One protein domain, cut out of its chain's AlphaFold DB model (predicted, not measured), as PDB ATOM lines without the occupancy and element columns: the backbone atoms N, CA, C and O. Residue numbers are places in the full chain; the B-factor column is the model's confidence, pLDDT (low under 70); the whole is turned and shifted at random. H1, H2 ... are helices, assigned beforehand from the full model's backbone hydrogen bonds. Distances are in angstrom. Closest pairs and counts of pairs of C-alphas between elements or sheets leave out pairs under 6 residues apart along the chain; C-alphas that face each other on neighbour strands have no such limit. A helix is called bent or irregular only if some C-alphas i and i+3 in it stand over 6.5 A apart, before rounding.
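AT A GLANCE: This is residues 65 to 128 of the 131 residues of an uncharacterized protein of Acyrthosiphon pisum (UniProt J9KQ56). A short helix, H1, packs steeply across a longer one, H2, and the long loop of residues 81 to 103 swings widely round H1 before it comes back to begin H2. Beyond the other end of H2 a small helical turn, H3, lies at one end of the longest axis. The printed part has 64 residues with three named helices, in the order H1, H2, H3, and no named strand; the class is all helix, with 29 residues, under half, in named elements. The whole is compact, with a radius of gyration of the C-alphas of 11.7 A, yet elongated in outline, spanning 37 by 20 by 20 A.

HOW THE PARTS SIT: H1, residues 72 to 80, touches H2, residues 104 to 119, with the C-alphas of Ala 73 and Tyr 111 closest at 5.0 A. Their lines stand at a steep tilt of 61 degrees, opposite ways. H3, residues 123 to 126, is close to H2 but not clearly touching: the closest C-alphas, those of Cys 117 and Asn 123, are 6.7 A apart. H1 and H3 are apart. In H1 every O i to N i+4 pair is within hydrogen-bond range, in H2 11 of 12 are, and H3 is too short for such a pair.

IN THESE COORDINATES: H1 begins at C-alpha 72 (124.662, 195.320, 147.462) and is 11.4 A long. H2 runs 20.0 A from C-alpha 104 (127.989, 197.387, 160.153); it is neither bent nor irregular, but only just: C-alphas 116 and 119 are 6.5 A apart. H3 ends at C-alpha 126 (128.829, 172.745, 143.755).

THE WHOLE: The C-alphas farthest apart, of Asp 97 and Asn 128, are 37.7 A apart. The link from H1 to H2 is long, 23 residues; that from H2 to H3 is tight. The printed part has no cut. Its mean pLDDT is 82.8; residues 87, 89 and 121 to 128 are under 70.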
ATOM      1  N   SER A  65     120.764 185.340 142.013       86.75
ATOM      2  CA  SER A  65     120.899 185.018 140.586       86.75
ATOM      3  C   SER A  65     121.730 186.029 139.790       86.75
ATOM      4  O   SER A  65     122.037 185.781 138.624       86.75
ATOM      5  N   TRP A  66     122.072 187.171 140.388       86.69
ATOM      6  CA  TRP A  66     122.925 188.188 139.778       86.69
ATOM      7  C   TRP A  66     124.405 187.941 140.073       86.69
ATOM      8  O   TRP A  66     124.782 187.086 140.875       86.69
ATOM      9  N   LYS A  67     125.271 188.690 139.385       86.00
ATOM     10  CA  LYS A  67     126.715 188.575 139.575       86.00
ATOM     11  C   LYS A  67     127.096 189.072 140.961       86.00
ATOM     12  O   LYS A  67     126.609 190.102 141.410       86.00
ATOM     13  N   CYS A  68     128.045 188.384 141.586       88.25
ATOM     14  CA  CYS A  68     128.568 188.761 142.893       88.25
ATOM     15  C   CYS A  68     129.008 190.238 142.968       88.25
ATOM     16  O   CYS A  68     128.693 190.907 143.946       88.25
ATOM     17  N   GLN A  69     129.688 190.762 141.936       87.81
ATOM     18  CA  GLN A  69     130.154 192.159 141.925       87.81
ATOM     19  C   GLN A  69     129.013 193.184 142.003       87.81
ATOM     20  O   GLN A  69     129.241 194.310 142.432       87.81
ATOM     21  N   ASP A  70     127.811 192.789 141.583       89.25
ATOM     22  CA  ASP A  70     126.637 193.656 141.517       89.25
ATOM     23  C   ASP A  70     125.793 193.574 142.804       89.25
ATOM     24  O   ASP A  70     124.812 194.303 142.957       89.25
ATOM     25  N   ASP A  71     126.150 192.685 143.740       92.25
ATOM     26  CA  ASP A  71     125.409 192.515 144.983       92.25
ATOM     27  C   ASP A  71     125.657 193.671 145.955       92.25
ATOM     28  O   ASP A  71     126.791 194.088 146.203       92.25
ATOM     29  N   SER A  72     124.581 194.174 146.562       92.81
ATOM     30  CA  SER A  72     124.662 195.320 147.462       92.81
ATOM     31  C   SER A  72     125.507 195.038 148.705       92.81
ATOM     32  O   SER A  72     126.203 195.949 149.157       92.81
ATOM     33  N   ALA A  73     125.508 193.809 149.233       93.75
ATOM     34  CA  ALA A  73     126.329 193.435 150.381       93.75
ATOM     35  C   ALA A  73     127.813 193.363 150.014       93.75
ATOM     36  O   ALA A  73     128.649 193.734 150.833       93.75
ATOM     37  N   ILE A  74     128.140 192.954 148.784       93.56
ATOM     38  CA  ILE A  74     129.511 192.989 148.261       93.56
ATOM     39  C   ILE A  74     129.968 194.428 148.068       93.56
ATOM     40  O   ILE A  74     130.984 194.823 148.633       93.56
ATOM     41  N   ILE A  75     129.179 195.245 147.369       93.12
ATOM     42  CA  ILE A  75     129.542 196.636 147.092       93.12
ATOM     43  C   ILE A  75     129.724 197.422 148.392       93.12
ATOM     44  O   ILE A  75     130.774 198.021 148.624       93.12
ATOM     45  N   HIS A  76     128.720 197.401 149.271       94.56
ATOM     46  CA  HIS A  76     128.792 198.140 150.528       94.56
ATOM     47  C   HIS A  76     129.789 197.501 151.491       94.56
ATOM     48  O   HIS A  76     130.475 198.226 152.198       94.56
ATOM     49  N   GLY A  77     129.913 196.175 151.525       93.81
ATOM     50  CA  GLY A  77     130.861 195.496 152.402       93.81
ATOM     51  C   GLY A  77     132.301 195.870 152.069       93.81
ATOM     52  O   GLY A  77     133.030 196.309 152.954       93.81
ATOM     53  N   THR A  78     132.682 195.808 150.791       92.31
ATOM     54  CA  THR A  78     134.014 196.230 150.337       92.31
ATOM     55  C   THR A  78     134.234 197.719 150.584       92.31
ATOM     56  O   THR A  78     135.223 198.109 151.201       92.31
ATOM     57  N   CYS A  79     133.300 198.569 150.158       93.00
ATOM     58  CA  CYS A  79     133.499 200.018 150.204       93.00
ATOM     59  C   CYS A  79     133.373 200.630 151.601       93.00
ATOM     60  O   CYS A  79     133.938 201.692 151.852       93.00
ATOM     61  N   CYS A  80     132.664 199.971 152.514       93.25
ATOM     62  CA  CYS A  80     132.550 200.390 153.908       93.25
ATOM     63  C   CYS A  80     133.560 199.695 154.834       93.25
ATOM     64  O   CYS A  80     133.566 199.985 156.027       93.25
ATOM     65  N   GLY A  81     134.420 198.812 154.310       91.62
ATOM     66  CA  GLY A  81     135.544 198.240 155.054       91.62
ATOM     67  C   GLY A  81     135.212 197.015 155.910       91.62
ATOM     68  O   GLY A  81     135.815 196.826 156.965       91.62
ATOM     69  N   CYS A  82     134.269 196.171 155.487       92.12
ATOM     70  CA  CYS A  82     134.067 194.874 156.126       92.12
ATOM     71  C   CYS A  82     135.306 193.975 155.951       92.12
ATOM     72  O   CYS A  82     135.872 193.910 154.858       92.12
ATOM     73  N   PRO A  83     135.729 193.251 157.002       87.81
ATOM     74  CA  PRO A  83     136.904 192.395 156.930       87.81
ATOM     75  C   PRO A  83     136.649 191.195 156.012       87.81
ATOM     76  O   PRO A  83     135.670 190.472 156.193       87.81
ATOM     77  N   ASN A  84     137.554 190.961 155.059       82.81
ATOM     78  CA  ASN A  84     137.562 189.761 154.226       82.81
ATOM     79  C   ASN A  84     138.325 188.636 154.938       82.81
ATOM     80  O   ASN A  84     139.532 188.483 154.762       82.81
ATOM     81  N   ILE A  85     137.625 187.858 155.764       75.62
ATOM     82  CA  ILE A  85     138.246 186.775 156.547       75.62
ATOM     83  C   ILE A  85     138.663 185.562 155.699       75.62
ATOM     84  O   ILE A  85     139.385 184.706 156.196       75.62
ATOM     85  N   PHE A  86     138.230 185.494 154.436       73.81
ATOM     86  CA  PHE A  86     138.462 184.348 153.549       73.81
ATOM     87  C   PHE A  86     139.463 184.639 152.420       73.81
ATOM     88  O   PHE A  86     139.837 183.728 151.692       73.81
ATOM     89  N   GLY A  87     139.912 185.890 152.269       63.62
ATOM     90  CA  GLY A  87     140.955 186.286 151.312       63.62
ATOM     91  C   GLY A  87     140.546 186.282 149.832       63.62
ATOM     92  O   GLY A  87     141.360 186.632 148.980       63.62
ATOM     93  N   ASP A  88     139.301 185.921 149.509       70.81
ATOM     94  CA  ASP A  88     138.757 185.999 148.152       70.81
ATOM     95  C   ASP A  88     138.361 187.451 147.847       70.81
ATOM     96  O   ASP A  88     137.315 187.922 148.295       70.81
ATOM     97  N   ASP A  89     139.201 188.188 147.119       69.19
ATOM     98  CA  ASP A  89     138.916 189.584 146.776       69.19
ATOM     99  C   ASP A  89     138.020 189.701 145.539       69.19
ATOM    100  O   ASP A  89     138.309 189.183 144.454       69.19
ATOM    101  N   VAL A  90     136.927 190.448 145.696       78.69
ATOM    102  CA  VAL A  90     136.012 190.798 144.609       78.69
ATOM    103  C   VAL A  90     136.287 192.246 144.202       78.69
ATOM    104  O   VAL A  90     136.140 193.144 145.031       78.69
ATOM    105  N   PRO A  91     136.689 192.518 142.946       81.94
ATOM    106  CA  PRO A  91     136.972 193.879 142.517       81.94
ATOM    107  C   PRO A  91     135.671 194.686 142.452       81.94
ATOM    108  O   PRO A  91     134.804 194.416 141.622       81.94
ATOM    109  N   VAL A  92     135.561 195.692 143.319       87.44
ATOM    110  CA  VAL A  92     134.436 196.632 143.387       87.44
ATOM    111  C   VAL A  92     134.967 198.054 143.223       87.44
ATOM    112  O   VAL A  92     135.995 198.417 143.793       87.44
ATOM    113  N   LEU A  93     134.250 198.878 142.457       89.19
ATOM    114  CA  LEU A  93     134.508 200.313 142.364       89.19
ATOM    115  C   LEU A  93     133.623 201.073 143.356       89.19
ATOM    116  O   LEU A  93     132.399 201.052 143.249       89.19
ATOM    117  N   CYS A  94     134.251 201.773 144.297       91.00
ATOM    118  CA  CYS A  94     133.550 202.549 145.313       91.00
ATOM    119  C   CYS A  94     133.245 203.966 144.831       91.00
ATOM    120  O   CYS A  94     134.146 204.715 144.442       91.00
ATOM    121  N   VAL A  95     131.973 204.353 144.896       91.50
ATOM    122  CA  VAL A  95     131.548 205.738 144.663       91.50
ATOM    123  C   VAL A  95     131.794 206.587 145.912       91.50
ATOM    124  O   VAL A  95     131.681 206.105 147.038       91.50
ATOM    125  N   LYS A  96     132.164 207.860 145.724       87.00
ATOM    126  CA  LYS A  96     132.571 208.756 146.827       87.00
ATOM    127  C   LYS A  96     131.421 209.135 147.764       87.00
ATOM    128  O   LYS A  96     131.664 209.508 148.905       87.00
ATOM    129  N   ASP A  97     130.193 209.078 147.274       90.50
ATOM    130  CA  ASP A  97     128.954 209.441 147.962       90.50
ATOM    131  C   ASP A  97     128.199 208.226 148.530       90.50
ATOM    132  O   ASP A  97     127.069 208.365 149.010       90.50
ATOM    133  N   LEU A  98     128.823 207.042 148.523       90.25
ATOM    134  CA  LEU A  98     128.262 205.840 149.129       90.25
ATOM    135  C   LEU A  98     128.025 206.067 150.629       90.25
ATOM    136  O   LEU A  98     128.930 206.442 151.376       90.25
ATOM    137  N   LYS A  99     126.801 205.800 151.089       92.69
ATOM    138  CA  LYS A  99     126.450 205.886 152.509       92.69
ATOM    139  C   LYS A  99     126.595 204.523 153.167       92.69
ATOM    140  O   LYS A  99     125.852 203.596 152.854       92.69
ATOM    141  N   CYS A 100     127.511 204.430 154.121       92.56
ATOM    142  CA  CYS A 100     127.673 203.231 154.929       92.56
ATOM    143  C   CYS A 100     126.620 203.171 156.044       92.56
ATOM    144  O   CYS A 100     126.324 204.198 156.665       92.56
ATOM    145  N   PRO A 101     126.042 201.990 156.318       91.19
ATOM    146  CA  PRO A 101     125.117 201.833 157.427       91.19
ATOM    147  C   PRO A 101     125.841 202.091 158.750       91.19
ATOM    148  O   PRO A 101     126.975 201.662 158.945       91.19
ATOM    149  N   HIS A 102     125.160 202.762 159.683       88.06
ATOM    150  CA  HIS A 102     125.719 203.044 161.007       88.06
ATOM    151  C   HIS A 102     126.048 201.754 161.780       88.06
ATOM    152  O   HIS A 102     127.053 201.677 162.482       88.06
ATOM    153  N   LEU A 103     125.216 200.721 161.612       91.06
ATOM    154  CA  LEU A 103     125.436 199.392 162.170       91.06
ATOM    155  C   LEU A 103     125.989 198.469 161.084       91.06
ATOM    156  O   LEU A 103     125.263 198.006 160.207       91.06
ATOM    157  N   MET A 104     127.287 198.186 161.161       93.00
ATOM    158  CA  MET A 104     127.989 197.387 160.153       93.00
ATOM    159  C   MET A 104     127.839 195.872 160.326       93.00
ATOM    160  O   MET A 104     128.199 195.124 159.424       93.00
ATOM    161  N   LYS A 105     127.302 195.401 161.457       93.44
ATOM    162  CA  LYS A 105     127.249 193.969 161.791       93.44
ATOM    163  C   LYS A 105     126.533 193.139 160.723       93.44
ATOM    164  O   LYS A 105     127.098 192.168 160.231       93.44
ATOM    165  N   ASP A 106     125.322 193.533 160.342       93.19
ATOM    166  CA  ASP A 106     124.525 192.766 159.379       93.19
ATOM    167  C   ASP A 106     125.094 192.873 157.965       93.19
ATOM    168  O   ASP A 106     125.157 191.875 157.247       93.19
ATOM    169  N   LEU A 107     125.601 194.056 157.599       93.81
ATOM    170  CA  LEU A 107     126.305 194.250 156.337       93.81
ATOM    171  C   LEU A 107     127.520 193.320 156.238       93.81
ATOM    172  O   LEU A 107     127.650 192.603 155.252       93.81
ATOM    173  N   CYS A 108     128.371 193.274 157.263       93.50
ATOM    174  CA  CYS A 108     129.564 192.435 157.237       93.50
ATOM    175  C   CYS A 108     129.241 190.939 157.336       93.50
ATOM    176  O   CYS A 108     129.943 190.124 156.742       93.50
ATOM    177  N   ASN A 109     128.161 190.553 158.019       91.88
ATOM    178  CA  ASN A 109     127.685 189.167 158.005       91.88
ATOM    179  C   ASN A 109     127.228 188.741 156.603       91.88
ATOM    180  O   ASN A 109     127.594 187.661 156.140       91.88
ATOM    181  N   ASN A 110     126.469 189.595 155.914       92.62
ATOM    182  CA  ASN A 110     126.015 189.330 154.550       92.62
ATOM    183  C   ASN A 110     127.177 189.360 153.550       92.62
ATOM    184  O   ASN A 110     127.246 188.502 152.677       92.62
ATOM    185  N   TYR A 111     128.123 190.285 153.721       93.00
ATOM    186  CA  TYR A 111     129.360 190.347 152.947       93.00
ATOM    187  C   TYR A 111     130.149 189.036 153.049       93.00
ATOM    188  O   TYR A 111     130.452 188.421 152.032       93.00
ATOM    189  N   ASN A 112     130.405 188.556 154.269       89.69
ATOM    190  CA  ASN A 112     131.135 187.308 154.493       89.69
ATOM    191  C   ASN A 112     130.406 186.088 153.917       89.69
ATOM    192  O   ASN A 112     131.047 185.195 153.366       89.69
ATOM    193  N   PHE A 113     129.071 186.068 153.987       89.38
ATOM    194  CA  PHE A 113     128.273 185.056 153.302       89.38
ATOM    195  C   PHE A 113     128.451 185.104 151.788       89.38
ATOM    196  O   PHE A 113     128.730 184.075 151.177       89.38
ATOM    197  N   MET A 114     128.340 186.284 151.185       90.00
ATOM    198  CA  MET A 114     128.491 186.434 149.743       90.00
ATOM    199  C   MET A 114     129.890 186.024 149.283       90.00
ATOM    200  O   MET A 114     130.000 185.205 148.370       90.00
ATOM    201  N   ILE A 115     130.945 186.503 149.949       88.25
ATOM    202  CA  ILE A 115     132.337 186.159 149.633       88.25
ATOM    203  C   ILE A 115     132.549 184.640 149.676       88.25
ATOM    204  O   ILE A 115     132.954 184.047 148.674       88.25
ATOM    205  N   LEU A 116     132.190 183.998 150.791       85.44
ATOM    206  CA  LEU A 116     132.453 182.575 151.003       85.44
ATOM    207  C   LEU A 116     131.576 181.659 150.134       85.44
ATOM    208  O   LEU A 116     132.053 180.661 149.586       85.44
ATOM    209  N   CYS A 117     130.285 181.972 150.020       85.69
ATOM    210  CA  CYS A 117     129.282 181.054 149.475       85.69
ATOM    211  C   CYS A 117     128.898 181.343 148.024       85.69
ATOM    212  O   CYS A 117     128.472 180.431 147.324       85.69
ATOM    213  N   CYS A 118     129.044 182.583 147.556       86.19
ATOM    214  CA  CYS A 118     128.481 183.000 146.267       86.19
ATOM    215  C   CYS A 118     129.519 183.555 145.293       86.19
ATOM    216  O   CYS A 118     129.365 183.421 144.082       86.19
ATOM    217  N   CYS A 119     130.591 184.149 145.809       83.44
ATOM    218  CA  CYS A 119     131.618 184.808 145.009       83.44
ATOM    219  C   CYS A 119     132.847 183.927 144.768       83.44
ATOM    220  O   CYS A 119     133.506 184.069 143.737       83.44
ATOM    221  N   SER A 120     133.146 183.007 145.691       71.94
ATOM    222  CA  SER A 120     134.293 182.108 145.573       71.94
ATOM    223  C   SER A 120     134.196 181.229 144.316       71.94
ATOM    224  O   SER A 120     133.181 180.564 144.077       71.94
ATOM    225  N   ARG A 121     135.268 181.194 143.506       58.38
ATOM    226  CA  ARG A 121     135.327 180.491 142.198       58.38
ATOM    227  C   ARG A 121     134.905 179.024 142.270       58.38
ATOM    228  O   ARG A 121     134.337 178.500 141.315       58.38
ATOM    229  N   THR A 122     135.153 178.372 143.398       52.44
ATOM    230  CA  THR A 122     134.805 176.969 143.660       52.44
ATOM    231  C   THR A 122     133.296 176.690 143.748       52.44
ATOM    232  O   THR A 122     132.886 175.557 143.507       52.44
ATOM    233  N   ASN A 123     132.447 177.694 144.003       51.28
ATOM    234  CA  ASN A 123     130.992 177.499 144.108       51.28
ATOM    235  C   ASN A 123     130.288 177.259 142.765       51.28
ATOM    236  O   ASN A 123     129.182 176.721 142.749       51.28
ATOM    237  N   ASN A 124     130.929 177.567 141.629       45.59
ATOM    238  CA  ASN A 124     130.356 177.256 140.312       45.59
ATOM    239  C   ASN A 124     130.205 175.748 140.065       45.59
ATOM    240  O   ASN A 124     129.332 175.339 139.299       45.59
ATOM    241  N   TYR A 125     131.019 174.918 140.721       42.56
ATOM    242  CA  TYR A 125     130.918 173.469 140.584       42.56
ATOM    243  C   TYR A 125     129.865 172.877 141.524       42.56
ATOM    244  O   TYR A 125     129.122 172.008 141.094       42.56
ATOM    245  N   TYR A 126     129.717 173.369 142.759       44.09
ATOM    246  CA  TYR A 126     128.829 172.745 143.755       44.09
ATOM    247  C   TYR A 126     127.337 173.096 143.578       44.09
ATOM    248  O   TYR A 126     126.475 172.246 143.799       44.09
ATOM    249  N   TYR A 127     127.006 174.309 143.113       46.16
ATOM    250  CA  TYR A 127     125.609 174.712 142.868       46.16
ATOM    251  C   TYR A 127     125.010 174.148 141.566       46.16
ATOM    252  O   TYR A 127     123.793 174.178 141.398       46.16
ATOM    253  N   ASN A 128     125.831 173.592 140.668       38.16
ATOM    254  CA  ASN A 128     125.349 172.924 139.453       38.16
ATOM    255  C   ASN A 128     124.904 171.467 139.679       38.16
ATOM    256  O   ASN A 128     124.266 170.902 138.798       38.16
TER     257      ASN A 128